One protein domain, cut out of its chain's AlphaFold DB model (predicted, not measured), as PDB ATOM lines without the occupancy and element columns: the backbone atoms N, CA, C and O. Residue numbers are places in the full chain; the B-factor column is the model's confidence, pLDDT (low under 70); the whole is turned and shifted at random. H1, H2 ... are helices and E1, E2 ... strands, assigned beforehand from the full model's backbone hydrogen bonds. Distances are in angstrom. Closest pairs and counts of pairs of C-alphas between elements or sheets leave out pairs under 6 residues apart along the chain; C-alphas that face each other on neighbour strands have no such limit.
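AT A GLANCE: This is residues 385 to 566 of the 807 residues of an uncharacterized protein of Candidatus Margulisbacteria bacterium (UniProt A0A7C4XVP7). One sheet of long strands laid side by side, E3 to E7 arched at bends of 102 to 121 degrees, makes an open trough, with residues 446 to 458 crossing its open side. E1 and E2 end the trough at E3, E8 and E9 continue it from E7, and H1 lies toward the end of the long axis away from E1, where residues 537 to 548 loop out past it and come back to E9. The printed part has 182 residues, with named elements in the order E1 to E8, H1, E9, E10, and is mostly strand. The mixed, twisted sheet is branched and holds two meanders, runs of strands each the antiparallel neighbour of the one before: E2 E3 E4 and E5 E6 E7 E8. The whole is elongated, spanning 61 by 33 by 31 A, and only just compact, close to loose, with a radius of gyration of the C-alphas of 18.7 A.

HOW THE PARTS SIT: E1, residues 385 to 391, is antiparallel to E3, residues 404 to 420, at 147 degrees, with N 387 and O 417 within hydrogen-bond range at 2.8 A. E2, residues 394 to 400, lies on the same side of E3 and forms a hairpin with it, N 400 and O 404 at 2.8 A. E1 and E2 are apart. On the other side of E3, E4, residues 431 to 445, forms a hairpin with it at 166 degrees, N 409 and O 438 at 2.8 A. E5, residues 459 to 474, is parallel to E4 at 9 degrees, N 437 and O 464 at 2.8 A. E6, residues 486 to 503, forms a hairpin with E5, N 465 and O 498 at 2.7 A. E7, residues 506 to 522, forms a hairpin with E6, N 499 and O 510 at 2.8 A. On the other side of E7, E8, residues 525 to 529, forms a hairpin with it, N 522 and O 525 at 2.8 A. H1, residues 532 to 536, is not on the sheet, and its O i to N i+4 pair is within hydrogen-bond range. E9, residues 549 to 553, is antiparallel to E7 on the same side as E8, N 513 and O 550 at 2.9 A. E10, residues 564 to 566, forms a hairpin with E9, N 551 and O 564 at 2.8 A.

IN THESE COORDINATES: E1 begins at C-alpha 385 (150.427, 123.287, 85.869) and is 17.5 A long; E2 is 16.5 A. E3 is 27.7 A, E4 27.0 A, E5 27.9 A, E6 30.7 A and E7 31.6 A. E10 ends at C-alpha 566 (144.572, 154.292, 116.894).

THE WHOLE: The C-alphas farthest apart are those of Leu 385 and Ser 540, 62.7 A. The printed part has no cut; the links E4 to E5, E5 to E6 and H1 to E9 are long. The mean pLDDT of the printed part is 83.8; residues 422 to 428, 447 to 455, 476 to 485 and 556 to 558 are under 70.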
ATOM      1  N   LEU A 385     151.692 123.991  85.661       90.62
ATOM      2  CA  LEU A 385     150.427 123.287  85.869       90.62
ATOM      3  C   LEU A 385     149.267 124.272  85.754       90.62
ATOM      4  O   LEU A 385     149.329 125.358  86.320       90.62
ATOM      5  N   ASN A 386     148.192 123.882  85.074       92.31
ATOM      6  CA  ASN A 386     146.950 124.657  85.083       92.31
ATOM      7  C   ASN A 386     146.012 124.075  86.137       92.31
ATOM      8  O   ASN A 386     145.660 122.903  86.053       92.31
ATOM      9  N   LEU A 387     145.624 124.877  87.118       95.50
ATOM     10  CA  LEU A 387     144.814 124.464  88.255       95.50
ATOM     11  C   LEU A 387     143.397 125.016  88.112       95.50
ATOM     12  O   LEU A 387     143.204 126.185  87.779       95.50
ATOM     13  N   ASN A 388     142.413 124.171  88.385       97.25
ATOM     14  CA  ASN A 388     141.039 124.563  88.652       97.25
ATOM     15  C   ASN A 388     140.501 123.624  89.732       97.25
ATOM     16  O   ASN A 388     139.954 122.564  89.428       97.25
ATOM     17  N   LEU A 389     140.765 123.971  90.987       97.88
ATOM     18  CA  LEU A 389     140.486 123.140  92.151       97.88
ATOM     19  C   LEU A 389     139.482 123.841  93.058       97.88
ATOM     20  O   LEU A 389     139.614 125.033  93.332       97.88
ATOM     21  N   ALA A 390     138.527 123.076  93.563       97.81
ATOM     22  CA  ALA A 390     137.623 123.467  94.626       97.81
ATOM     23  C   ALA A 390     137.957 122.657  95.879       97.81
ATOM     24  O   ALA A 390     138.234 121.455  95.805       97.81
ATOM     25  N   LEU A 391     137.939 123.325  97.026       97.19
ATOM     26  CA  LEU A 391     138.107 122.696  98.325       97.19
ATOM     27  C   LEU A 391     136.767 122.753  99.053       97.19
ATOM     28  O   LEU A 391     136.051 123.752  98.968       97.19
ATOM     29  N   ALA A 392     136.422 121.676  99.751       96.44
ATOM     30  CA  ALA A 392     135.229 121.652 100.582       96.44
ATOM     31  C   ALA A 392     135.400 122.552 101.807       96.44
ATOM     32  O   ALA A 392     136.511 122.721 102.326       96.44
ATOM     33  N   ASP A 393     134.273 123.055 102.300       97.19
ATOM     34  CA  ASP A 393     134.230 123.807 103.542       97.19
ATOM     35  C   ASP A 393     134.875 122.990 104.668       97.19
ATOM     36  O   ASP A 393     134.535 121.829 104.911       97.19
ATOM     37  N   THR A 394     135.860 123.595 105.319       95.38
ATOM     38  CA  THR A 394     136.737 122.928 106.278       95.38
ATOM     39  C   THR A 394     136.779 123.737 107.561       95.38
ATOM     40  O   THR A 394     136.926 124.956 107.536       95.38
ATOM     41  N   PHE A 395     136.669 123.060 108.696       94.69
ATOM     42  CA  PHE A 395     136.801 123.661 110.016       94.69
ATOM     43  C   PHE A 395     137.724 122.802 110.874       94.69
ATOM     44  O   PHE A 395     137.772 121.578 110.729       94.69
ATOM     45  N   GLY A 396     138.480 123.438 111.759       93.56
ATOM     46  CA  GLY A 396     139.441 122.731 112.595       93.56
ATOM     47  C   GLY A 396     140.338 123.679 113.366       93.56
ATOM     48  O   GLY A 396     140.040 124.860 113.481       93.56
ATOM     49  N   SER A 397     141.453 123.159 113.877       92.62
ATOM     50  CA  SER A 397     142.494 123.971 114.509       92.62
ATOM     51  C   SER A 397     143.753 123.958 113.664       92.62
ATOM     52  O   SER A 397     144.087 122.934 113.065       92.62
ATOM     53  N   ILE A 398     144.440 125.094 113.617       93.50
ATOM     54  CA  ILE A 398     145.707 125.249 112.916       93.50
ATOM     55  C   ILE A 398     146.714 125.990 113.795       93.50
ATOM     56  O   ILE A 398     146.370 126.950 114.484       93.50
ATOM     57  N   ASP A 399     147.963 125.539 113.749       90.62
ATOM     58  CA  ASP A 399     149.124 126.191 114.340       90.62
ATOM     59  C   ASP A 399     150.132 126.538 113.242       90.62
ATOM     60  O   ASP A 399     150.816 125.691 112.655       90.62
ATOM     61  N   ILE A 400     150.192 127.833 112.951       89.25
ATOM     62  CA  ILE A 400     151.180 128.465 112.093       89.25
ATOM     63  C   ILE A 400     152.139 129.228 113.023       89.25
ATOM     64  O   ILE A 400     151.807 130.318 113.500       89.25
ATOM     65  N   PRO A 401     153.339 128.684 113.292       84.00
ATOM     66  CA  PRO A 401     154.304 129.225 114.229       84.00
ATOM     67  C   PRO A 401     154.582 130.692 113.971       84.00
ATOM     68  O   PRO A 401     154.902 131.089 112.850       84.00
ATOM     69  N   ASN A 402     154.502 131.478 115.041       80.12
ATOM     70  CA  ASN A 402     154.720 132.923 115.031       80.12
ATOM     71  C   ASN A 402     153.770 133.711 114.110       80.12
ATOM     72  O   ASN A 402     154.073 134.855 113.786       80.12
ATOM     73  N   ILE A 403     152.642 133.125 113.690       87.50
ATOM     74  CA  ILE A 403     151.618 133.801 112.881       87.50
ATOM     75  C   ILE A 403     150.255 133.669 113.560       87.50
ATOM     76  O   ILE A 403     149.672 134.671 113.969       87.50
ATOM     77  N   TYR A 404     149.755 132.445 113.723       91.62
ATOM     78  CA  TYR A 404     148.423 132.192 114.267       91.62
ATOM     79  C   TYR A 404     148.324 130.786 114.857       91.62
ATOM     80  O   TYR A 404     148.833 129.839 114.268       91.62
ATOM     81  N   SER A 405     147.649 130.644 115.993       92.69
ATOM     82  CA  SER A 405     147.364 129.360 116.636       92.69
ATOM     83  C   SER A 405     145.947 129.388 117.197       92.69
ATOM     84  O   SER A 405     145.675 130.182 118.094       92.69
ATOM     85  N   GLY A 406     145.030 128.582 116.666       92.19
ATOM     86  CA  GLY A 406     143.622 128.630 117.072       92.19
ATOM     87  C   GLY A 406     142.698 127.836 116.163       92.19
ATOM     88  O   GLY A 406     143.163 126.999 115.383       92.19
ATOM     89  N   ASP A 407     141.396 128.078 116.280       95.06
ATOM     90  CA  ASP A 407     140.378 127.434 115.455       95.06
ATOM     91  C   ASP A 407     140.060 128.272 114.202       95.06
ATOM     92  O   ASP A 407     139.955 129.495 114.248       95.06
ATOM     93  N   PHE A 408     139.876 127.617 113.058       95.94
ATOM     94  CA  PHE A 408     139.581 128.275 111.789       95.94
ATOM     95  C   PHE A 408     138.395 127.628 111.072       95.94
ATOM     96  O   PHE A 408     138.101 126.443 111.243       95.94
ATOM     97  N   SER A 409     137.749 128.414 110.216       96.50
ATOM     98  CA  SER A 409     136.808 127.948 109.205       96.50
ATOM     99  C   SER A 409     137.201 128.507 107.847       96.50
ATOM    100  O   SER A 409     137.560 129.676 107.707       96.50
ATOM    101  N   LEU A 410     137.145 127.638 106.852       96.50
ATOM    102  CA  LEU A 410     137.492 127.887 105.473       96.50
ATOM    103  C   LEU A 410     136.266 127.542 104.626       96.50
ATOM    104  O   LEU A 410     135.794 126.410 104.697       96.50
ATOM    105  N   THR A 411     135.744 128.498 103.856       97.44
ATOM    106  CA  THR A 411     134.580 128.271 102.979       97.44
ATOM    107  C   THR A 411     134.762 128.899 101.603       97.44
ATOM    108  O   THR A 411     135.530 129.856 101.445       97.44
ATOM    109  N   ASN A 412     134.045 128.377 100.600       95.88
ATOM    110  CA  ASN A 412     134.094 128.856  99.207       95.88
ATOM    111  C   ASN A 412     135.524 128.952  98.646       95.88
ATOM    112  O   ASN A 412     135.906 129.942  98.013       95.88
ATOM    113  N   SER A 413     136.331 127.930  98.912       97.69
ATOM    114  CA  SER A 413     137.750 127.936  98.581       97.69
ATOM    115  C   SER A 413     138.021 127.363  97.201       97.69
ATOM    116  O   SER A 413     137.688 126.214  96.910       97.69
ATOM    117  N   THR A 414     138.691 128.147  96.362       97.38
ATOM    118  CA  THR A 414     139.086 127.724  95.016       97.38
ATOM    119  C   THR A 414     140.507 128.150  94.692       97.38
ATOM    120  O   THR A 414     140.933 129.248  95.054       97.38
ATOM    121  N   ILE A 415     141.210 127.305  93.944       96.88
ATOM    122  CA  ILE A 415     142.543 127.570  93.407       96.88
ATOM    123  C   ILE A 415     142.441 127.494  91.888       96.88
ATOM    124  O   ILE A 415     142.170 126.429  91.330       96.88
ATOM    125  N   PHE A 416     142.654 128.621  91.218       95.75
ATOM    126  CA  PHE A 416     142.472 128.744  89.777       95.75
ATOM    127  C   PHE A 416     143.662 129.437  89.116       95.75
ATOM    128  O   PHE A 416     144.156 130.441  89.615       95.75
ATOM    129  N   GLY A 417     144.101 128.942  87.963       92.75
ATOM    130  CA  GLY A 417     145.138 129.583  87.151       92.75
ATOM    131  C   GLY A 417     146.401 128.741  87.008       92.75
ATOM    132  O   GLY A 417     146.410 127.541  87.275       92.75
ATOM    133  N   ARG A 418     147.478 129.358  86.523       90.31
ATOM    134  CA  ARG A 418     148.686 128.647  86.085       90.31
ATOM    135  C   ARG A 418     149.793 128.714  87.137       90.31
ATOM    136  O   ARG A 418     150.392 129.765  87.350       90.31
ATOM    137  N   LEU A 419     150.097 127.582  87.768       88.44
ATOM    138  CA  LEU A 419     151.192 127.429  88.728       88.44
ATOM    139  C   LEU A 419     152.501 127.149  87.992       88.44
ATOM    140  O   LEU A 419     152.606 126.154  87.273       88.44
ATOM    141  N   LYS A 420     153.517 127.988  88.196       83.75
ATOM    142  CA  LYS A 420     154.865 127.760  87.656       83.75
ATOM    143  C   LYS A 420     155.751 127.126  88.729       83.75
ATOM    144  O   LYS A 420     155.820 127.618  89.847       83.75
ATOM    145  N   LEU A 421     156.447 126.045  88.380       76.75
ATOM    146  CA  LEU A 421     157.325 125.294  89.289       76.75
ATOM    147  C   LEU A 421     158.802 125.719  89.180       76.75
ATOM    148  O   LEU A 421     159.650 125.182  89.885       76.75
ATOM    149  N   ALA A 422     159.138 126.643  88.272       65.62
ATOM    150  CA  ALA A 422     160.496 127.136  88.052       65.62
ATOM    151  C   ALA A 422     160.517 128.645  87.756       65.62
ATOM    152  O   ALA A 422     159.531 129.215  87.283       65.62
ATOM    153  N   LYS A 423     161.667 129.270  88.029       55.72
ATOM    154  CA  LYS A 423     161.930 130.706  87.891       55.72
ATOM    155  C   LYS A 423     161.838 131.152  86.429       55.72
ATOM    156  O   LYS A 423     162.783 130.997  85.659       55.72
ATOM    157  N   ASP A 424     160.698 131.715  86.059       52.91
ATOM    158  CA  ASP A 424     160.514 132.469  84.825       52.91
ATOM    159  C   ASP A 424     159.957 133.849  85.189       52.91
ATOM    160  O   ASP A 424     158.868 133.962  85.748       52.91
ATOM    161  N   ASN A 425     160.722 134.896  84.875       52.56
ATOM    162  CA  ASN A 425     160.443 136.292  85.229       52.56
ATOM    163  C   ASN A 425     159.288 136.922  84.412       52.56
ATOM    164  O   ASN A 425     159.086 138.137  84.462       52.56
ATOM    165  N   SER A 426     158.534 136.134  83.638       52.12
ATOM    166  CA  SER A 426     157.345 136.592  82.911       52.12
ATOM    167  C   SER A 426     156.209 136.982  83.875       52.12
ATOM    168  O   SER A 426     155.548 136.116  84.449       52.12
ATOM    169  N   LYS A 427     155.951 138.291  83.979       54.62
ATOM    170  CA  LYS A 427     155.134 138.989  84.995       54.62
ATOM    171  C   LYS A 427     153.600 138.791  85.010       54.62
ATOM    172  O   LYS A 427     152.962 139.453  85.817       54.62
ATOM    173  N   ASN A 428     152.978 137.934  84.196       56.69
ATOM    174  CA  ASN A 428     151.534 138.093  83.908       56.69
ATOM    175  C   ASN A 428     150.595 136.916  84.218       56.69
ATOM    176  O   ASN A 428     149.443 136.957  83.796       56.69
ATOM    177  N   GLU A 429     151.017 135.884  84.946       74.56
ATOM    178  CA  GLU A 429     150.109 134.774  85.280       74.56
ATOM    179  C   GLU A 429     150.326 134.315  86.720       74.56
ATOM    180  O   GLU A 429     151.371 133.745  87.041       74.56
ATOM    181  N   ASN A 430     149.334 134.564  87.574       85.00
ATOM    182  CA  ASN A 430     149.304 134.096  88.954       85.00
ATOM    183  C   ASN A 430     148.251 133.000  89.116       85.00
ATOM    184  O   ASN A 430     147.261 132.935  88.385       85.00
ATOM    185  N   VAL A 431     148.459 132.151  90.112       92.56
ATOM    186  CA  VAL A 431     147.425 131.279  90.652       92.56
ATOM    187  C   VAL A 431     146.575 132.104  91.604       92.56
ATOM    188  O   VAL A 431     147.059 132.536  92.649       92.56
ATOM    189  N   LEU A 432     145.315 132.311  91.246       95.25
ATOM    190  CA  LEU A 432     144.326 132.956  92.089       95.25
ATOM    191  C   LEU A 432     143.853 131.984  93.172       95.25
ATOM    192  O   LEU A 432     143.329 130.906  92.879       95.25
ATOM    193  N   VAL A 433     144.003 132.395  94.424       96.69
ATOM    194  CA  VAL A 433     143.441 131.726  95.596       96.69
ATOM    195  C   VAL A 433     142.295 132.577  96.112       96.69
ATOM    196  O   VAL A 433     142.508 133.673  96.635       96.69
ATOM    197  N   ARG A 434     141.077 132.050  95.981       97.69
ATOM    198  CA  ARG A 434     139.868 132.655  96.539       97.69
ATOM    199  C   ARG A 434     139.401 131.854  97.733       97.69
ATOM    200  O   ARG A 434     139.375 130.627  97.661       97.69
ATOM    201  N   SER A 435     139.040 132.538  98.813       97.44
ATOM    202  CA  SER A 435     138.478 131.885  99.991       97.44
ATOM    203  C   SER A 435     137.816 132.870 100.942       97.44
ATOM    204  O   SER A 435     138.236 134.021 101.046       97.44
ATOM    205  N   ASN A 436     136.864 132.381 101.727       97.69
ATOM    206  CA  ASN A 436     136.457 133.025 102.968       97.69
ATOM    207  C   ASN A 436     137.157 132.323 104.139       97.69
ATOM    208  O   ASN A 436     137.168 131.092 104.199       97.69
ATOM    209  N   ILE A 437     137.764 133.090 105.042       97.00
ATOM    210  CA  ILE A 437     138.494 132.589 106.212       97.00
ATOM    211  C   ILE A 437     137.906 133.232 107.461       97.00
ATOM    212  O   ILE A 437     137.807 134.452 107.544       97.00
ATOM    213  N   VAL A 438     137.572 132.426 108.460       97.44
ATOM    214  CA  VAL A 438     137.204 132.902 109.794       97.44
ATOM    215  C   VAL A 438     138.188 132.318 110.793       97.44
ATOM    216  O   VAL A 438     138.395 131.109 110.808       97.44
ATOM    217  N   LEU A 439     138.786 133.171 111.618       96.50
ATOM    218  CA  LEU A 439     139.658 132.777 112.723       96.50
ATOM    219  C   LEU A 439     138.914 132.986 114.041       96.50
ATOM    220  O   LEU A 439     138.275 134.020 114.219       96.50
ATOM    221  N   SER A 440     139.002 132.055 114.981       93.62
ATOM    222  CA  SER A 440     138.365 132.169 116.300       93.62
ATOM    223  C   SER A 440     139.163 131.438 117.371       93.62
ATOM    224  O   SER A 440     140.010 130.610 117.051       93.62
ATOM    225  N   ASP A 441     138.884 131.752 118.638       88.88
ATOM    226  CA  ASP A 441     139.334 130.966 119.794       88.88
ATOM    227  C   ASP A 441     140.851 130.660 119.730       88.88
ATOM    228  O   ASP A 441     141.287 129.508 119.667       88.88
ATOM    229  N   GLY A 442     141.671 131.717 119.659       89.50
ATOM    230  CA  GLY A 442     143.086 131.579 119.329       89.50
ATOM    231  C   GLY A 442     143.942 132.821 119.544       89.50
ATOM    232  O   GLY A 442     143.503 133.860 120.031       89.50
ATOM    233  N   THR A 443     145.197 132.708 119.132       90.38
ATOM    234  CA  THR A 443     146.232 133.714 119.340       90.38
ATOM    235  C   THR A 443     146.899 134.064 118.018       90.38
ATOM    236  O   THR A 443     147.379 133.186 117.301       90.38
ATOM    237  N   MET A 444     146.957 135.354 117.706       91.25
ATOM    238  CA  MET A 444     147.700 135.922 116.589       91.25
ATOM    239  C   MET A 444     148.996 136.543 117.105       91.25
ATOM    240  O   MET A 444     149.018 137.184 118.154       91.25
ATOM    241  N   PHE A 445     150.079 136.364 116.362       86.56
ATOM    242  CA  PHE A 445     151.399 136.838 116.757       86.56
ATOM    243  C   PHE A 445     151.837 137.971 115.840       86.56
ATOM    244  O   PHE A 445     151.731 137.869 114.618       86.56
ATOM    245  N   LEU A 446     152.365 139.046 116.425       79.19
ATOM    246  CA  LEU A 446     152.989 140.106 115.638       79.19
ATOM    247  C   LEU A 446     154.234 139.558 114.912       79.19
ATOM    248  O   LEU A 446     155.078 138.920 115.552       79.19
ATOM    249  N   PRO A 447     154.353 139.778 113.588       67.44
ATOM    250  CA  PRO A 447     155.408 139.179 112.783       67.44
ATOM    251  C   PRO A 447     156.786 139.753 113.128       67.44
ATOM    252  O   PRO A 447     156.931 140.920 113.486       67.44
ATOM    253  N   LYS A 448     157.832 138.943 112.933       64.25
ATOM    254  CA  LYS A 448     159.220 139.420 112.928       64.25
ATOM    255  C   LYS A 448     159.462 140.208 111.639       64.25
ATOM    256  O   LYS A 448     159.319 139.655 110.550       64.25
ATOM    257  N   GLY A 449     159.888 141.463 111.740       51.62
ATOM    258  CA  GLY A 449     160.444 142.202 110.611       51.62
ATOM    259  C   GLY A 449     161.725 141.519 110.134       51.62
ATOM    260  O   GLY A 449     162.778 141.589 110.773       51.62
ATOM    261  N   GLY A 450     161.623 140.799 109.021       50.62
ATOM    262  CA  GLY A 450     162.738 140.108 108.394       50.62
ATOM    263  C   GLY A 450     162.422 139.768 106.945       50.62
ATOM    264  O   GLY A 450     161.366 139.224 106.632       50.62
ATOM    265  N   THR A 451     163.357 140.077 106.053       46.59
ATOM    266  CA  THR A 451     163.336 139.637 104.659       46.59
ATOM    267  C   THR A 451     163.841 138.202 104.609       46.59
ATOM    268  O   THR A 451     165.039 137.956 104.458       46.59
ATOM    269  N   SER A 452     162.955 137.228 104.797       49.34
ATOM    270  CA  SER A 452     163.317 135.858 104.461       49.34
ATOM    271  C   SER A 452     163.332 135.732 102.933       49.34
ATOM    272  O   SER A 452     162.330 135.941 102.256       49.34
ATOM    273  N   ASN A 453     164.511 135.438 102.383       52.12
ATOM    274  CA  ASN A 453     164.763 135.284 100.946       52.12
ATOM    275  C   ASN A 453     164.261 133.923 100.419       52.12
ATOM    276  O   ASN A 453     164.924 133.274  99.611       52.12
ATOM    277  N   PHE A 454     163.112 133.450 100.907       56.97
ATOM    278  CA  PHE A 454     162.494 132.248 100.358       56.97
ATOM    279  C   PHE A 454     161.830 132.588  99.029       56.97
ATOM    280  O   PHE A 454     161.149 133.607  98.907       56.97
ATOM    281  N   GLU A 455     162.040 131.735  98.031       64.69
ATOM    282  CA  GLU A 455     161.350 131.860  96.752       64.69
ATOM    283  C   GLU A 455     159.841 131.713  96.982       64.69
ATOM    284  O   GLU A 455     159.372 130.727  97.554       64.69
ATOM    285  N   LYS A 456     159.084 132.734  96.576       73.31
ATOM    286  CA  LYS A 456     157.632 132.785  96.730       73.31
ATOM    287  C   LYS A 456     156.960 132.257  95.461       73.31
ATOM    288  O   LYS A 456     157.380 132.623  94.363       73.31
ATOM    289  N   PRO A 457     155.920 131.415  95.580       77.56
ATOM    290  CA  PRO A 457     155.151 130.972  94.424       77.56
ATOM    291  C   PRO A 457     154.359 132.140  93.816       77.56
ATOM    292  O   PRO A 457     154.024 133.104  94.508       77.56
ATOM    293  N   ASN A 458     154.020 132.029  92.525       85.94
ATOM    294  CA  ASN A 458     153.220 133.011  91.790       85.94
ATOM    295  C   ASN A 458     151.739 132.938  92.199       85.94
ATOM    296  O   ASN A 458     150.892 132.460  91.451       85.94
ATOM    297  N   VAL A 459     151.435 133.364  93.422       90.25
ATOM    298  CA  VAL A 459     150.089 133.319  94.006       90.25
ATOM    299  C   VAL A 459     149.516 134.724  94.106       90.25
ATOM    300  O   VAL A 459     150.208 135.662  94.502       90.25
ATOM    301  N   GLU A 460     148.241 134.849  93.766       93.38
ATOM    302  CA  GLU A 460     147.419 136.038  93.939       93.38
ATOM    303  C   GLU A 460     146.243 135.717  94.854       93.38
ATOM    304  O   GLU A 460     145.658 134.637  94.778       93.38
ATOM    305  N   PHE A 461     145.921 136.646  95.745       94.81
ATOM    306  CA  PHE A 461     144.886 136.468  96.751       94.81
ATOM    307  C   PHE A 461     143.602 137.203  96.361       94.81
ATOM    308  O   PHE A 461     143.637 138.326  95.864       94.81
ATOM    309  N   ASP A 462     142.467 136.572  96.642       96.06
ATOM    310  CA  ASP A 462     141.133 137.175  96.698       96.06
ATOM    311  C   ASP A 462     140.406 136.564  97.903       96.06
ATOM    312  O   ASP A 462     139.565 135.671  97.784       96.06
ATOM    313  N   VAL A 463     140.852 136.960  99.095       97.19
ATOM    314  CA  VAL A 463     140.459 136.330 100.356       97.19
ATOM    315  C   VAL A 463     139.667 137.310 101.208       97.19
ATOM    316  O   VAL A 463     140.141 138.406 101.507       97.19
ATOM    317  N   ASN A 464     138.483 136.892 101.651       97.44
ATOM    318  CA  ASN A 464     137.723 137.602 102.677       97.44
ATOM    319  C   ASN A 464     138.007 136.942 104.024       97.44
ATOM    320  O   ASN A 464     137.640 135.792 104.253       97.44
ATOM    321  N   ALA A 465     138.687 137.655 104.906       96.50
ATOM    322  CA  ALA A 465     139.060 137.196 106.227       96.50
ATOM    323  C   ALA A 465     138.222 137.887 107.311       96.50
ATOM    324  O   ALA A 465     137.939 139.084 107.248       96.50
ATOM    325  N   LYS A 466     137.879 137.121 108.344       97.06
ATOM    326  CA  LYS A 466     137.235 137.582 109.570       97.06
ATOM    327  C   LYS A 466     138.056 137.133 110.775       97.06
ATOM    328  O   LYS A 466     138.340 135.948 110.947       97.06
ATOM    329  N   ILE A 467     138.405 138.087 111.628       96.00
ATOM    330  CA  ILE A 467     138.936 137.859 112.971       96.00
ATOM    331  C   ILE A 467     137.723 137.788 113.900       96.00
ATOM    332  O   ILE A 467     137.122 138.804 114.242       96.00
ATOM    333  N   GLY A 468     137.317 136.567 114.229       89.31
ATOM    334  CA  GLY A 468     136.153 136.266 115.048       89.31
ATOM    335  C   GLY A 468     136.388 136.495 116.540       89.31
ATOM    336  O   GLY A 468     137.194 137.319 116.964       89.31
ATOM    337  N   ARG A 469     135.630 135.772 117.364       85.81
ATOM    338  CA  ARG A 469     135.679 135.913 118.824       85.81
ATOM    339  C   ARG A 469     136.967 135.341 119.419       85.81
ATOM    340  O   ARG A 469     137.543 134.402 118.868       85.81
ATOM    341  N   ASN A 470     137.328 135.847 120.598       83.38
ATOM    342  CA  ASN A 470     138.393 135.309 121.446       83.38
ATOM    343  C   ASN A 470     139.754 135.217 120.736       83.38
ATOM    344  O   ASN A 470     140.504 134.267 120.954       83.38
ATOM    345  N   ILE A 471     140.068 136.194 119.879       89.56
ATOM    346  CA  ILE A 471     141.396 136.311 119.279       89.56
ATOM    347  C   ILE A 471     142.256 137.256 120.110       89.56
ATOM    348  O   ILE A 471     141.928 138.431 120.285       89.56
ATOM    349  N   ARG A 472     143.387 136.741 120.599       88.31
ATOM    350  CA  ARG A 472     144.412 137.527 121.293       88.31
ATOM    351  C   ARG A 472     145.560 137.855 120.348       88.31
ATOM    352  O   ARG A 472     146.226 136.953 119.854       88.31
ATOM    353  N   LEU A 473     145.821 139.132 120.112       90.50
ATOM    354  CA  LEU A 473     147.040 139.607 119.473       90.50
ATOM    355  C   LEU A 473     148.133 139.743 120.527       90.50
ATOM    356  O   LEU A 473     148.009 140.559 121.443       90.50
ATOM    357  N   ILE A 474     149.211 138.981 120.376       85.44
ATOM    358  CA  ILE A 474     150.354 139.041 121.281       85.44
ATOM    359  C   ILE A 474     151.653 139.370 120.556       85.44
ATOM    360  O   ILE A 474     151.840 139.078 119.371       85.44
ATOM    361  N   GLN A 475     152.586 139.960 121.295       77.94
ATOM    362  CA  GLN A 475     153.954 140.108 120.817       77.94
ATOM    363  C   GLN A 475     154.614 138.723 120.663       77.94
ATOM    364  O   GLN A 475     154.578 137.903 121.580       77.94
ATOM    365  N   GLY A 476     155.193 138.443 119.488       65.38
ATOM    366  CA  GLY A 476     155.894 137.184 119.215       65.38
ATOM    367  C   GLY A 476     157.190 137.015 120.022       65.38
ATOM    368  O   GLY A 476     157.727 137.968 120.577       65.38
ATOM    369  N   GLY A 477     157.732 135.792 120.057       53.56
ATOM    370  CA  GLY A 477     158.879 135.410 120.902       53.56
ATOM    371  C   GLY A 477     160.249 135.999 120.527       53.56
ATOM    372  O   GLY A 477     161.259 135.557 121.071       53.56
ATOM    373  N   GLN A 478     160.331 136.959 119.597       52.72
ATOM    374  CA  GLN A 478     161.582 137.649 119.257       52.72
ATOM    375  C   GLN A 478     161.400 139.175 119.229       52.72
ATOM    376  O   GLN A 478     160.386 139.680 118.761       52.72
ATOM    377  N   LEU A 479     162.429 139.869 119.736       48.16
ATOM    378  CA  LEU A 479     162.549 141.279 120.159       48.16
ATOM    379  C   LEU A 479     162.283 142.372 119.097       48.16
ATOM    380  O   LEU A 479     163.023 143.349 119.019       48.16
ATOM    381  N   GLN A 480     161.244 142.265 118.276       51.62
ATOM    382  CA  GLN A 480     160.783 143.406 117.487       51.62
ATOM    383  C   GLN A 480     159.411 143.828 117.980       51.62
ATOM    384  O   GLN A 480     158.417 143.128 117.812       51.62
ATOM    385  N   SER A 481     159.384 144.972 118.647       53.81
ATOM    386  CA  SER A 481     158.146 145.665 118.955       53.81
ATOM    387  C   SER A 481     157.762 146.623 117.820       53.81
ATOM    388  O   SER A 481     158.595 146.935 116.970       53.81
ATOM    389  N   LEU A 482     156.506 147.082 117.809       57.16
ATOM    390  CA  LEU A 482     155.990 148.094 116.880       57.16
ATOM    391  C   LEU A 482     156.848 149.378 116.900       57.16
ATOM    392  O   LEU A 482     157.011 150.011 115.857       57.16
ATOM    393  N   THR A 483     157.421 149.720 118.064       58.84
ATOM    394  CA  THR A 483     158.442 150.763 118.305       58.84
ATOM    395  C   THR A 483     159.299 150.394 119.527       58.84
ATOM    396  O   THR A 483     158.927 149.501 120.283       58.84
ATOM    397  N   MET A 484     160.423 151.086 119.773       53.19
ATOM    398  CA  MET A 484     161.202 150.923 121.021       53.19
ATOM    399  C   MET A 484     160.384 151.228 122.288       53.19
ATOM    400  O   MET A 484     160.689 150.694 123.351       53.19
ATOM    401  N   ASP A 485     159.350 152.059 122.159       60.94
ATOM    402  CA  ASP A 485     158.568 152.576 123.281       60.94
ATOM    403  C   ASP A 485     157.351 151.713 123.617       60.94
ATOM    404  O   ASP A 485     156.745 151.913 124.663       60.94
ATOM    405  N   LEU A 486     156.986 150.761 122.756       70.69
ATOM    406  CA  LEU A 486     155.891 149.820 122.983       70.69
ATOM    407  C   LEU A 486     156.485 148.448 123.287       70.69
ATOM    408  O   LEU A 486     157.452 148.077 122.644       70.69
ATOM    409  N   THR A 487     155.954 147.658 124.214       73.38
ATOM    410  CA  THR A 487     156.316 146.233 124.404       73.38
ATOM    411  C   THR A 487     155.151 145.480 125.054       73.38
ATOM    412  O   THR A 487     154.116 146.074 125.346       73.38
ATOM    413  N   ASN A 488     155.287 144.167 125.258       72.88
ATOM    414  CA  ASN A 488     154.354 143.305 125.993       72.88
ATOM    415  C   ASN A 488     152.889 143.441 125.546       72.88
ATOM    416  O   ASN A 488     151.974 143.462 126.364       72.88
ATOM    417  N   ILE A 489     152.670 143.544 124.236       83.12
ATOM    418  CA  ILE A 489     151.334 143.699 123.657       83.12
ATOM    419  C   ILE A 489     150.532 142.418 123.902       83.12
ATOM    420  O   ILE A 489     150.984 141.327 123.543       83.12
ATOM    421  N   ASN A 490     149.348 142.566 124.494       85.12
ATOM    422  CA  ASN A 490     148.343 141.524 124.659       85.12
ATOM    423  C   ASN A 490     146.944 142.134 124.512       85.12
ATOM    424  O   ASN A 490     146.377 142.663 125.467       85.12
ATOM    425  N   LEU A 491     146.395 142.067 123.301       87.12
ATOM    426  CA  LEU A 491     145.155 142.742 122.925       87.12
ATOM    427  C   LEU A 491     144.099 141.732 122.484       87.12
ATOM    428  O   LEU A 491     144.396 140.810 121.737       87.12
ATOM    429  N   GLU A 492     142.856 141.904 122.916       87.94
ATOM    430  CA  GLU A 492     141.707 141.219 122.328       87.94
ATOM    431  C   GLU A 492     141.244 141.983 121.090       87.94
ATOM    432  O   GLU A 492     140.921 143.171 121.172       87.94
ATOM    433  N   ILE A 493     141.210 141.300 119.946       92.81
ATOM    434  CA  ILE A 493     140.903 141.916 118.655       92.81
ATOM    435  C   ILE A 493     139.728 141.235 117.955       92.81
ATOM    436  O   ILE A 493     139.479 140.044 118.140       92.81
ATOM    437  N   LEU A 494     139.014 142.003 117.133       91.62
ATOM    438  CA  LEU A 494     137.894 141.538 116.315       91.62
ATOM    439  C   LEU A 494     137.865 142.299 114.987       91.62
ATOM    440  O   LEU A 494     138.056 143.507 114.965       91.62
ATOM    441  N   GLY A 495     137.594 141.626 113.875       92.62
ATOM    442  CA  GLY A 495     137.559 142.245 112.548       92.62
ATOM    443  C   GLY A 495     136.609 141.490 111.635       92.62
ATOM    444  O   GLY A 495     136.774 140.294 111.437       92.62
ATOM    445  N   GLU A 496     135.606 142.169 111.092       88.62
ATOM    446  CA  GLU A 496     134.507 141.509 110.373       88.62
ATOM    447  C   GLU A 496     134.746 141.412 108.859       88.62
ATOM    448  O   GLU A 496     134.357 140.421 108.251       88.62
ATOM    449  N   ASN A 497     135.412 142.403 108.256       89.25
ATOM    450  CA  ASN A 497     135.524 142.541 106.800       89.25
ATOM    451  C   ASN A 497     136.959 142.869 106.368       89.25
ATOM    452  O   ASN A 497     137.241 143.986 105.933       89.25
ATOM    453  N   LEU A 498     137.881 141.911 106.492       94.81
ATOM    454  CA  LEU A 498     139.251 142.077 106.004       94.81
ATOM    455  C   LEU A 498     139.385 141.484 104.605       94.81
ATOM    456  O   LEU A 498     139.329 140.273 104.424       94.81
ATOM    457  N   LYS A 499     139.600 142.327 103.600       95.94
ATOM    458  CA  LYS A 499     139.843 141.892 102.227       95.94
ATOM    459  C   LYS A 499     141.341 141.838 101.950       95.94
ATOM    460  O   LYS A 499     142.013 142.868 101.962       95.94
ATOM    461  N   ILE A 500     141.849 140.642 101.673       95.12
ATOM    462  CA  ILE A 500     143.251 140.377 101.347       95.12
ATOM    463  C   ILE A 500     143.345 140.108  99.844       95.12
ATOM    464  O   ILE A 500     142.758 139.156  99.330       95.12
ATOM    465  N   THR A 501     144.076 140.970  99.143       94.06
ATOM    466  CA  THR A 501     144.223 140.970  97.680       94.06
ATOM    467  C   THR A 501     145.679 141.138  97.255       94.06
ATOM    468  O   THR A 501     146.564 141.282  98.098       94.06
ATOM    469  N   GLY A 502     145.941 141.135  95.947       90.38
ATOM    470  CA  GLY A 502     147.281 141.317  95.397       90.38
ATOM    471  C   GLY A 502     148.103 140.029  95.416       90.38
ATOM    472  O   GLY A 502     147.611 138.952  95.749       90.38
ATOM    473  N   THR A 503     149.366 140.124  95.013       89.12
ATOM    474  CA  THR A 503     150.235 138.948  94.864       89.12
ATOM    475  C   THR A 503     150.960 138.608  96.165       89.12
ATOM    476  O   THR A 503     151.125 139.459  97.029       89.12
ATOM    477  N   MET A 504     151.487 137.392  96.303       85.81
ATOM    478  CA  MET A 504     152.343 136.985  97.433       85.81
ATOM    479  C   MET A 504     153.580 137.893  97.629       85.81
ATOM    480  O   MET A 504     154.123 138.027  98.734       85.81
ATOM    481  N   ASP A 505     154.027 138.557  96.563       83.12
ATOM    482  CA  ASP A 505     155.103 139.553  96.604       83.12
ATOM    483  C   ASP A 505     154.627 140.954  96.997       83.12
ATOM    484  O   ASP A 505     155.404 141.749  97.544       83.12
ATOM    485  N   ASN A 506     153.362 141.258  96.704       85.25
ATOM    486  CA  ASN A 506     152.725 142.554  96.895       85.25
ATOM    487  C   ASN A 506     151.303 142.383  97.471       85.25
ATOM    488  O   ASN A 506     150.332 142.735  96.792       85.25
ATOM    489  N   PRO A 507     151.150 141.825  98.686       89.38
ATOM    490  CA  PRO A 507     149.833 141.678  99.284       89.38
ATOM    491  C   PRO A 507     149.267 143.050  99.666       89.38
ATOM    492  O   PRO A 507     150.006 143.974 100.023       89.38
ATOM    493  N   VAL A 508     147.946 143.168  99.602       92.44
ATOM    494  CA  VAL A 508     147.177 144.362  99.951       92.44
ATOM    495  C   VAL A 508     146.055 143.948 100.890       92.44
ATOM    496  O   VAL A 508     145.258 143.074 100.551       92.44
ATOM    497  N   ILE A 509     145.981 144.576 102.060       93.44
ATOM    498  CA  ILE A 509     144.922 144.333 103.044       93.44
ATOM    499  C   ILE A 509     144.056 145.589 103.138       93.44
ATOM    500  O   ILE A 509     144.579 146.697 103.241       93.44
ATOM    501  N   ASN A 510     142.738 145.406 103.114       94.56
ATOM    502  CA  ASN A 510     141.745 146.455 103.324       94.56
ATOM    503  C   ASN A 510     140.753 146.027 104.404       94.56
ATOM    504  O   ASN A 510     140.313 144.881 104.399       94.56
ATOM    505  N   GLY A 511     140.358 146.945 105.280       94.31
ATOM    506  CA  GLY A 511     139.354 146.699 106.315       94.31
ATOM    507  C   GLY A 511     139.806 147.169 107.692       94.31
ATOM    508  O   GLY A 511     140.876 147.752 107.846       94.31
ATOM    509  N   ASN A 512     138.981 146.932 108.705       94.75
ATOM    510  CA  ASN A 512     139.206 147.411 110.063       94.75
ATOM    511  C   ASN A 512     139.271 146.261 111.074       94.75
ATOM    512  O   ASN A 512     138.548 145.267 110.975       94.75
ATOM    513  N   VAL A 513     140.135 146.425 112.071       95.75
ATOM    514  CA  VAL A 513     140.247 145.535 113.227       95.75
ATOM    515  C   VAL A 513     140.027 146.358 114.484       95.75
ATOM    516  O   VAL A 513     140.809 147.249 114.788       95.75
ATOM    517  N   LEU A 514     138.968 146.053 115.219       94.38
ATOM    518  CA  LEU A 514     138.661 146.635 116.517       94.38
ATOM    519  C   LEU A 514     139.537 146.006 117.600       94.38
ATOM    520  O   LEU A 514     139.754 144.792 117.613       94.38
ATOM    521  N   ILE A 515     139.989 146.833 118.536       92.75
ATOM    522  CA  ILE A 515     140.733 146.428 119.725       92.75
ATOM    523  C   ILE A 515     139.786 146.589 120.915       92.75
ATOM    524  O   ILE A 515     139.517 147.703 121.355       92.75
ATOM    525  N   LYS A 516     139.252 145.476 121.421       83.62
ATOM    526  CA  LYS A 516     138.216 145.491 122.466       83.62
ATOM    527  C   LYS A 516     138.775 145.767 123.852       83.62
ATOM    528  O   LYS A 516     138.181 146.494 124.635       83.62
ATOM    529  N   SER A 517     139.872 145.101 124.185       83.50
ATOM    530  CA  SER A 517     140.437 145.107 125.529       83.50
ATOM    531  C   SER A 517     141.893 144.668 125.485       83.50
ATOM    532  O   SER A 517     142.369 144.156 124.470       83.50
ATOM    533  N   GLY A 518     142.609 144.822 126.593       81.25
ATOM    534  CA  GLY A 518     143.944 144.261 126.747       81.25
ATOM    535  C   GLY A 518     144.909 145.210 127.424       81.25
ATOM    536  O   GLY A 518     144.520 146.235 127.987       81.25
ATOM    537  N   SER A 519     146.179 144.846 127.358       84.56
ATOM    538  CA  SER A 519     147.264 145.645 127.892       84.56
ATOM    539  C   SER A 519     148.416 145.742 126.908       84.56
ATOM    540  O   SER A 519     148.614 144.910 126.017       84.56
ATOM    541  N   LEU A 520     149.177 146.808 127.079       85.50
ATOM    542  CA  LEU A 520     150.443 147.020 126.418       85.50
ATOM    543  C   LEU A 520     151.357 147.760 127.377       85.50
ATOM    544  O   LEU A 520     150.904 148.448 128.289       85.50
ATOM    545  N   ASN A 521     152.647 147.641 127.146       80.69
ATOM    546  CA  ASN A 521     153.628 148.396 127.883       80.69
ATOM    547  C   ASN A 521     154.079 149.591 127.034       80.69
ATOM    548  O   ASN A 521     154.427 149.415 125.866       80.69
ATOM    549  N   ILE A 522     154.029 150.791 127.609       82.00
ATOM    550  CA  ILE A 522     154.459 152.046 126.989       82.00
ATOM    551  C   ILE A 522     155.559 152.633 127.874       82.00
ATOM    552  O   ILE A 522     155.337 152.849 129.064       82.00
ATOM    553  N   LEU A 523     156.745 152.880 127.315       75.06
ATOM    554  CA  LEU A 523     157.909 153.421 128.032       75.06
ATOM    555  C   LEU A 523     158.277 152.633 129.309       75.06
ATOM    556  O   LEU A 523     158.654 153.212 130.322       75.06
ATOM    557  N   SER A 524     158.223 151.298 129.255       70.69
ATOM    558  CA  SER A 524     158.484 150.389 130.393       70.69
ATOM    559  C   SER A 524     157.406 150.379 131.487       70.69
ATOM    560  O   SER A 524     157.642 149.816 132.555       70.69
ATOM    561  N   ARG A 525     156.213 150.929 131.231       76.06
ATOM    562  CA  ARG A 525     155.084 150.936 132.169       76.06
ATOM    563  C   ARG A 525     153.850 150.282 131.566       76.06
ATOM    564  O   ARG A 525     153.604 150.422 130.374       76.06
ATOM    565  N   ASP A 526     153.068 149.588 132.383       76.81
ATOM    566  CA  ASP A 526     151.869 148.901 131.909       76.81
ATOM    567  C   ASP A 526     150.692 149.866 131.751       76.81
ATOM    568  O   ASP A 526     150.408 150.709 132.613       76.81
ATOM    569  N   PHE A 527     150.007 149.716 130.623       85.31
ATOM    570  CA  PHE A 527     148.813 150.449 130.244       85.31
ATOM    571  C   PHE A 527     147.693 149.468 129.908       85.31
ATOM    572  O   PHE A 527     147.913 148.444 129.256       85.31
ATOM    573  N   ILE A 528     146.480 149.807 130.336       82.94
ATOM    574  CA  ILE A 528     145.257 149.049 130.052       82.94
ATOM    575  C   ILE A 528     144.466 149.808 128.994       82.94
ATOM    576  O   ILE A 528     144.259 151.015 129.128       82.94
ATOM    577  N   VAL A 529     144.025 149.114 127.947       87.50
ATOM    578  CA  VAL A 529     143.179 149.701 126.899       87.50
ATOM    579  C   VAL A 529     141.854 150.172 127.495       87.50
ATOM    580  O   VAL A 529     141.226 149.435 128.253       87.50
ATOM    581  N   VAL A 530     141.442 151.390 127.142       87.88
ATOM    582  CA  VAL A 530     140.178 151.998 127.585       87.88
ATOM    583  C   VAL A 530     139.218 152.121 126.416       87.88
ATOM    584  O   VAL A 530     139.577 152.692 125.386       87.88
ATOM    585  N   ASP A 531     138.011 151.586 126.559       84.25
ATOM    586  CA  ASP A 531     136.953 151.743 125.560       84.25
ATOM    587  C   ASP A 531     136.444 153.194 125.489       84.25
ATOM    588  O   ASP A 531     136.901 154.083 126.213       84.25
ATOM    589  N   GLU A 532     135.547 153.461 124.546       85.44
ATOM    590  CA  GLU A 532     134.995 154.791 124.300       85.44
ATOM    591  C   GLU A 532     134.239 155.338 125.523       85.44
ATOM    592  O   GLU A 532     134.404 156.507 125.861       85.44
ATOM    593  N   TYR A 533     133.503 154.486 126.241       83.12
ATOM    594  CA  TYR A 533     132.749 154.876 127.436       83.12
ATOM    595  C   TYR A 533     133.669 155.283 128.595       83.12
ATOM    596  O   TYR A 533     133.436 156.280 129.279       83.12
ATOM    597  N   GLU A 534     134.762 154.551 128.820       82.31
ATOM    598  CA  GLU A 534     135.763 154.943 129.811       82.31
ATOM    599  C   GLU A 534     136.513 156.216 129.393       82.31
ATOM    600  O   GLU A 534     136.869 157.010 130.260       82.31
ATOM    601  N   GLN A 535     136.730 156.456 128.092       86.50
ATOM    602  CA  GLN A 535     137.353 157.692 127.596       86.50
ATOM    603  C   GLN A 535     136.497 158.943 127.866       86.50
ATOM    604  O   GLN A 535     137.058 159.988 128.206       86.50
ATOM    605  N   GLU A 536     135.168 158.845 127.766       86.56
ATOM    606  CA  GLU A 536     134.227 159.951 128.030       86.56
ATOM    607  C   GLU A 536     134.319 160.492 129.464       86.56
ATOM    608  O   GLU A 536     134.039 161.663 129.711       86.56
ATOM    609  N   LYS A 537     134.793 159.679 130.415       86.25
ATOM    610  CA  LYS A 537     135.030 160.123 131.799       86.25
ATOM    611  C   LYS A 537     136.195 161.104 131.930       86.25
ATOM    612  O   LYS A 537     136.291 161.801 132.937       86.25
ATOM    613  N   TYR A 538     137.100 161.126 130.953       84.62
ATOM    614  CA  TYR A 538     138.309 161.947 130.970       84.62
ATOM    615  C   TYR A 538     138.208 163.134 130.009       84.62
ATOM    616  O   TYR A 538     138.654 164.232 130.334       84.62
ATOM    617  N   PHE A 539     137.615 162.931 128.832       83.62
ATOM    618  CA  PHE A 539     137.496 163.975 127.820       83.62
ATOM    619  C   PHE A 539     136.130 164.658 127.879       83.62
ATOM    620  O   PHE A 539     135.118 164.072 127.512       83.62
ATOM    621  N   SER A 540     136.111 165.934 128.272       76.50
ATOM    622  CA  SER A 540     134.891 166.754 128.231       76.50
ATOM    623  C   SER A 540     134.434 167.070 126.801       76.50
ATOM    624  O   SER A 540     133.250 167.301 126.569       76.50
ATOM    625  N   ASP A 541     135.366 167.094 125.843       82.25
ATOM    626  CA  ASP A 541     135.067 167.214 124.416       82.25
ATOM    627  C   ASP A 541     134.983 165.820 123.781       82.25
ATOM    628  O   ASP A 541     135.992 165.124 123.636       82.25
ATOM    629  N   LEU A 542     133.779 165.433 123.354       82.38
ATOM    630  CA  LEU A 542     133.515 164.151 122.696       82.38
ATOM    631  C   LEU A 542     134.298 163.979 121.386       82.38
ATOM    632  O   LEU A 542     134.520 162.848 120.961       82.38
ATOM    633  N   SER A 543     134.779 165.065 120.761       82.50
ATOM    634  CA  SER A 543     135.650 164.986 119.580       82.50
ATOM    635  C   SER A 543     137.001 164.325 119.881       82.50
ATOM    636  O   SER A 543     137.654 163.783 118.986       82.50
ATOM    637  N   MET A 544     137.418 164.338 121.153       82.62
ATOM    638  CA  MET A 544     138.635 163.676 121.599       82.62
ATOM    639  C   MET A 544     138.434 162.185 121.840       82.62
ATOM    640  O   MET A 544     139.438 161.480 121.869       82.62
ATOM    641  N   VAL A 545     137.206 161.678 121.979       87.81
ATOM    642  CA  VAL A 545     136.933 160.242 122.143       87.81
ATOM    643  C   VAL A 545     137.121 159.543 120.804       87.81
ATOM    644  O   VAL A 545     136.625 159.984 119.769       87.81
ATOM    645  N   SER A 546     137.874 158.444 120.800       89.12
ATOM    646  CA  SER A 546     138.185 157.739 119.560       89.12
ATOM    647  C   SER A 546     138.091 156.234 119.726       89.12
ATOM    648  O   SER A 546     138.523 155.698 120.751       89.12
ATOM    649  N   LYS A 547     137.611 155.561 118.678       90.94
ATOM    650  CA  LYS A 547     137.559 154.103 118.632       90.94
ATOM    651  C   LYS A 547     138.956 153.505 118.668       90.94
ATOM    652  O   LYS A 547     139.872 154.010 118.014       90.94
ATOM    653  N   ASN A 548     139.087 152.405 119.401       93.25
ATOM    654  CA  ASN A 548     140.308 151.617 119.416       93.25
ATOM    655  C   ASN A 548     140.306 150.665 118.220       93.25
ATOM    656  O   ASN A 548     139.602 149.652 118.213       93.25
ATOM    657  N   GLU A 549     141.086 150.987 117.195       94.81
ATOM    658  CA  GLU A 549     141.096 150.237 115.946       94.81
ATOM    659  C   GLU A 549     142.447 150.263 115.225       94.81
ATOM    660  O   GLU A 549     143.300 151.126 115.428       94.81
ATOM    661  N   ALA A 550     142.627 149.284 114.349       93.31
ATOM    662  CA  ALA A 550     143.689 149.206 113.368       93.31
ATOM    663  C   ALA A 550     143.042 149.179 111.976       93.31
ATOM    664  O   ALA A 550     142.355 148.219 111.613       93.31
ATOM    665  N   VAL A 551     143.239 150.250 111.207       94.12
ATOM    666  CA  VAL A 551     142.600 150.457 109.904       94.12
ATOM    667  C   VAL A 551     143.593 150.163 108.789       94.12
ATOM    668  O   VAL A 551     144.616 150.832 108.652       94.12
ATOM    669  N   PHE A 552     143.274 149.174 107.963       92.88
ATOM    670  CA  PHE A 552     144.002 148.845 106.748       92.88
ATOM    671  C   PHE A 552     143.330 149.544 105.566       92.88
ATOM    672  O   PHE A 552     142.188 149.238 105.220       92.88
ATOM    673  N   THR A 553     144.029 150.486 104.937       88.38
ATOM    674  CA  THR A 553     143.488 151.285 103.822       88.38
ATOM    675  C   THR A 553     143.887 150.762 102.447       88.38
ATOM    676  O   THR A 553     143.498 151.348 101.438       88.38
ATOM    677  N   GLY A 554     144.729 149.725 102.401       77.19
ATOM    678  CA  GLY A 554     145.486 149.385 101.203       77.19
ATOM    679  C   GLY A 554     146.381 150.551 100.757       77.19
ATOM    680  O   GLY A 554     146.356 151.651 101.316       77.19
ATOM    681  N   GLY A 555     147.249 150.319  99.776       70.50
ATOM    682  CA  GLY A 555     148.135 151.369  99.270       70.50
ATOM    683  C   GLY A 555     149.392 150.834  98.601       70.50
ATOM    684  O   GLY A 555     149.542 149.628  98.403       70.50
ATOM    685  N   GLU A 556     150.305 151.740  98.258       65.44
ATOM    686  CA  GLU A 556     151.605 151.389  97.688       65.44
ATOM    687  C   GLU A 556     152.592 150.904  98.761       65.44
ATOM    688  O   GLU A 556     152.451 151.161  99.963       65.44
ATOM    689  N   LYS A 557     153.623 150.173  98.324       67.00
ATOM    690  CA  LYS A 557     154.690 149.703  99.213       67.00
ATOM    691  C   LYS A 557     155.344 150.870  99.967       67.00
ATOM    692  O   LYS A 557     155.563 151.920  99.369       67.00
ATOM    693  N   PRO A 558     155.735 150.679 101.242       68.50
ATOM    694  CA  PRO A 558     155.678 149.444 102.039       68.50
ATOM    695  C   PRO A 558     154.389 149.269 102.870       68.50
ATOM    696  O   PRO A 558     154.285 148.303 103.621       68.50
ATOM    697  N   TYR A 559     153.419 150.180 102.757       71.44
ATOM    698  CA  TYR A 559     152.290 150.283 103.693       71.44
ATOM    699  C   TYR A 559     151.058 149.456 103.309       71.44
ATOM    700  O   TYR A 559     150.090 149.426 104.060       71.44
ATOM    701  N   SER A 560     151.090 148.748 102.178       80.06
ATOM    702  CA  SER A 560     149.958 147.974 101.641       80.06
ATOM    703  C   SER A 560     149.379 146.916 102.597       80.06
ATOM    704  O   SER A 560     148.240 146.486 102.422       80.06
ATOM    705  N   ILE A 561     150.154 146.502 103.603       85.12
ATOM    706  CA  ILE A 561     149.778 145.535 104.646       85.12
ATOM    707  C   ILE A 561     149.886 146.097 106.068       85.12
ATOM    708  O   ILE A 561     149.755 145.346 107.031       85.12
ATOM    709  N   MET A 562     150.192 147.385 106.221       85.94
ATOM    710  CA  MET A 562     150.400 147.999 107.530       85.94
ATOM    711  C   MET A 562     149.157 148.804 107.913       85.94
ATOM    712  O   MET A 562     148.752 149.672 107.139       85.94
ATOM    713  N   PRO A 563     148.550 148.558 109.084       90.75
ATOM    714  CA  PRO A 563     147.406 149.339 109.511       90.75
ATOM    715  C   PRO A 563     147.844 150.681 110.094       90.75
ATOM    716  O   PRO A 563     148.901 150.790 110.719       90.75
ATOM    717  N   TYR A 564     146.988 151.689 109.968       91.75
ATOM    718  CA  TYR A 564     147.012 152.833 110.867       91.75
ATOM    719  C   TYR A 564     146.368 152.414 112.190       91.75
ATOM    720  O   TYR A 564     145.194 152.050 112.224       91.75
ATOM    721  N   ILE A 565     147.146 152.419 113.265       92.00
ATOM    722  CA  ILE A 565     146.677 152.099 114.612       92.00
ATOM    723  C   ILE A 565     146.179 153.384 115.260       92.00
ATOM    724  O   ILE A 565     146.854 154.409 115.179       92.00
ATOM    725  N   ASN A 566     145.039 153.308 115.935       94.50
ATOM    726  CA  ASN A 566     144.572 154.292 116.894       94.50
ATOM    727  C   ASN A 566     144.085 153.559 118.147       94.50
ATOM    728  O   ASN A 566     143.143 152.774 118.087       94.50
TER     729      ASN A 566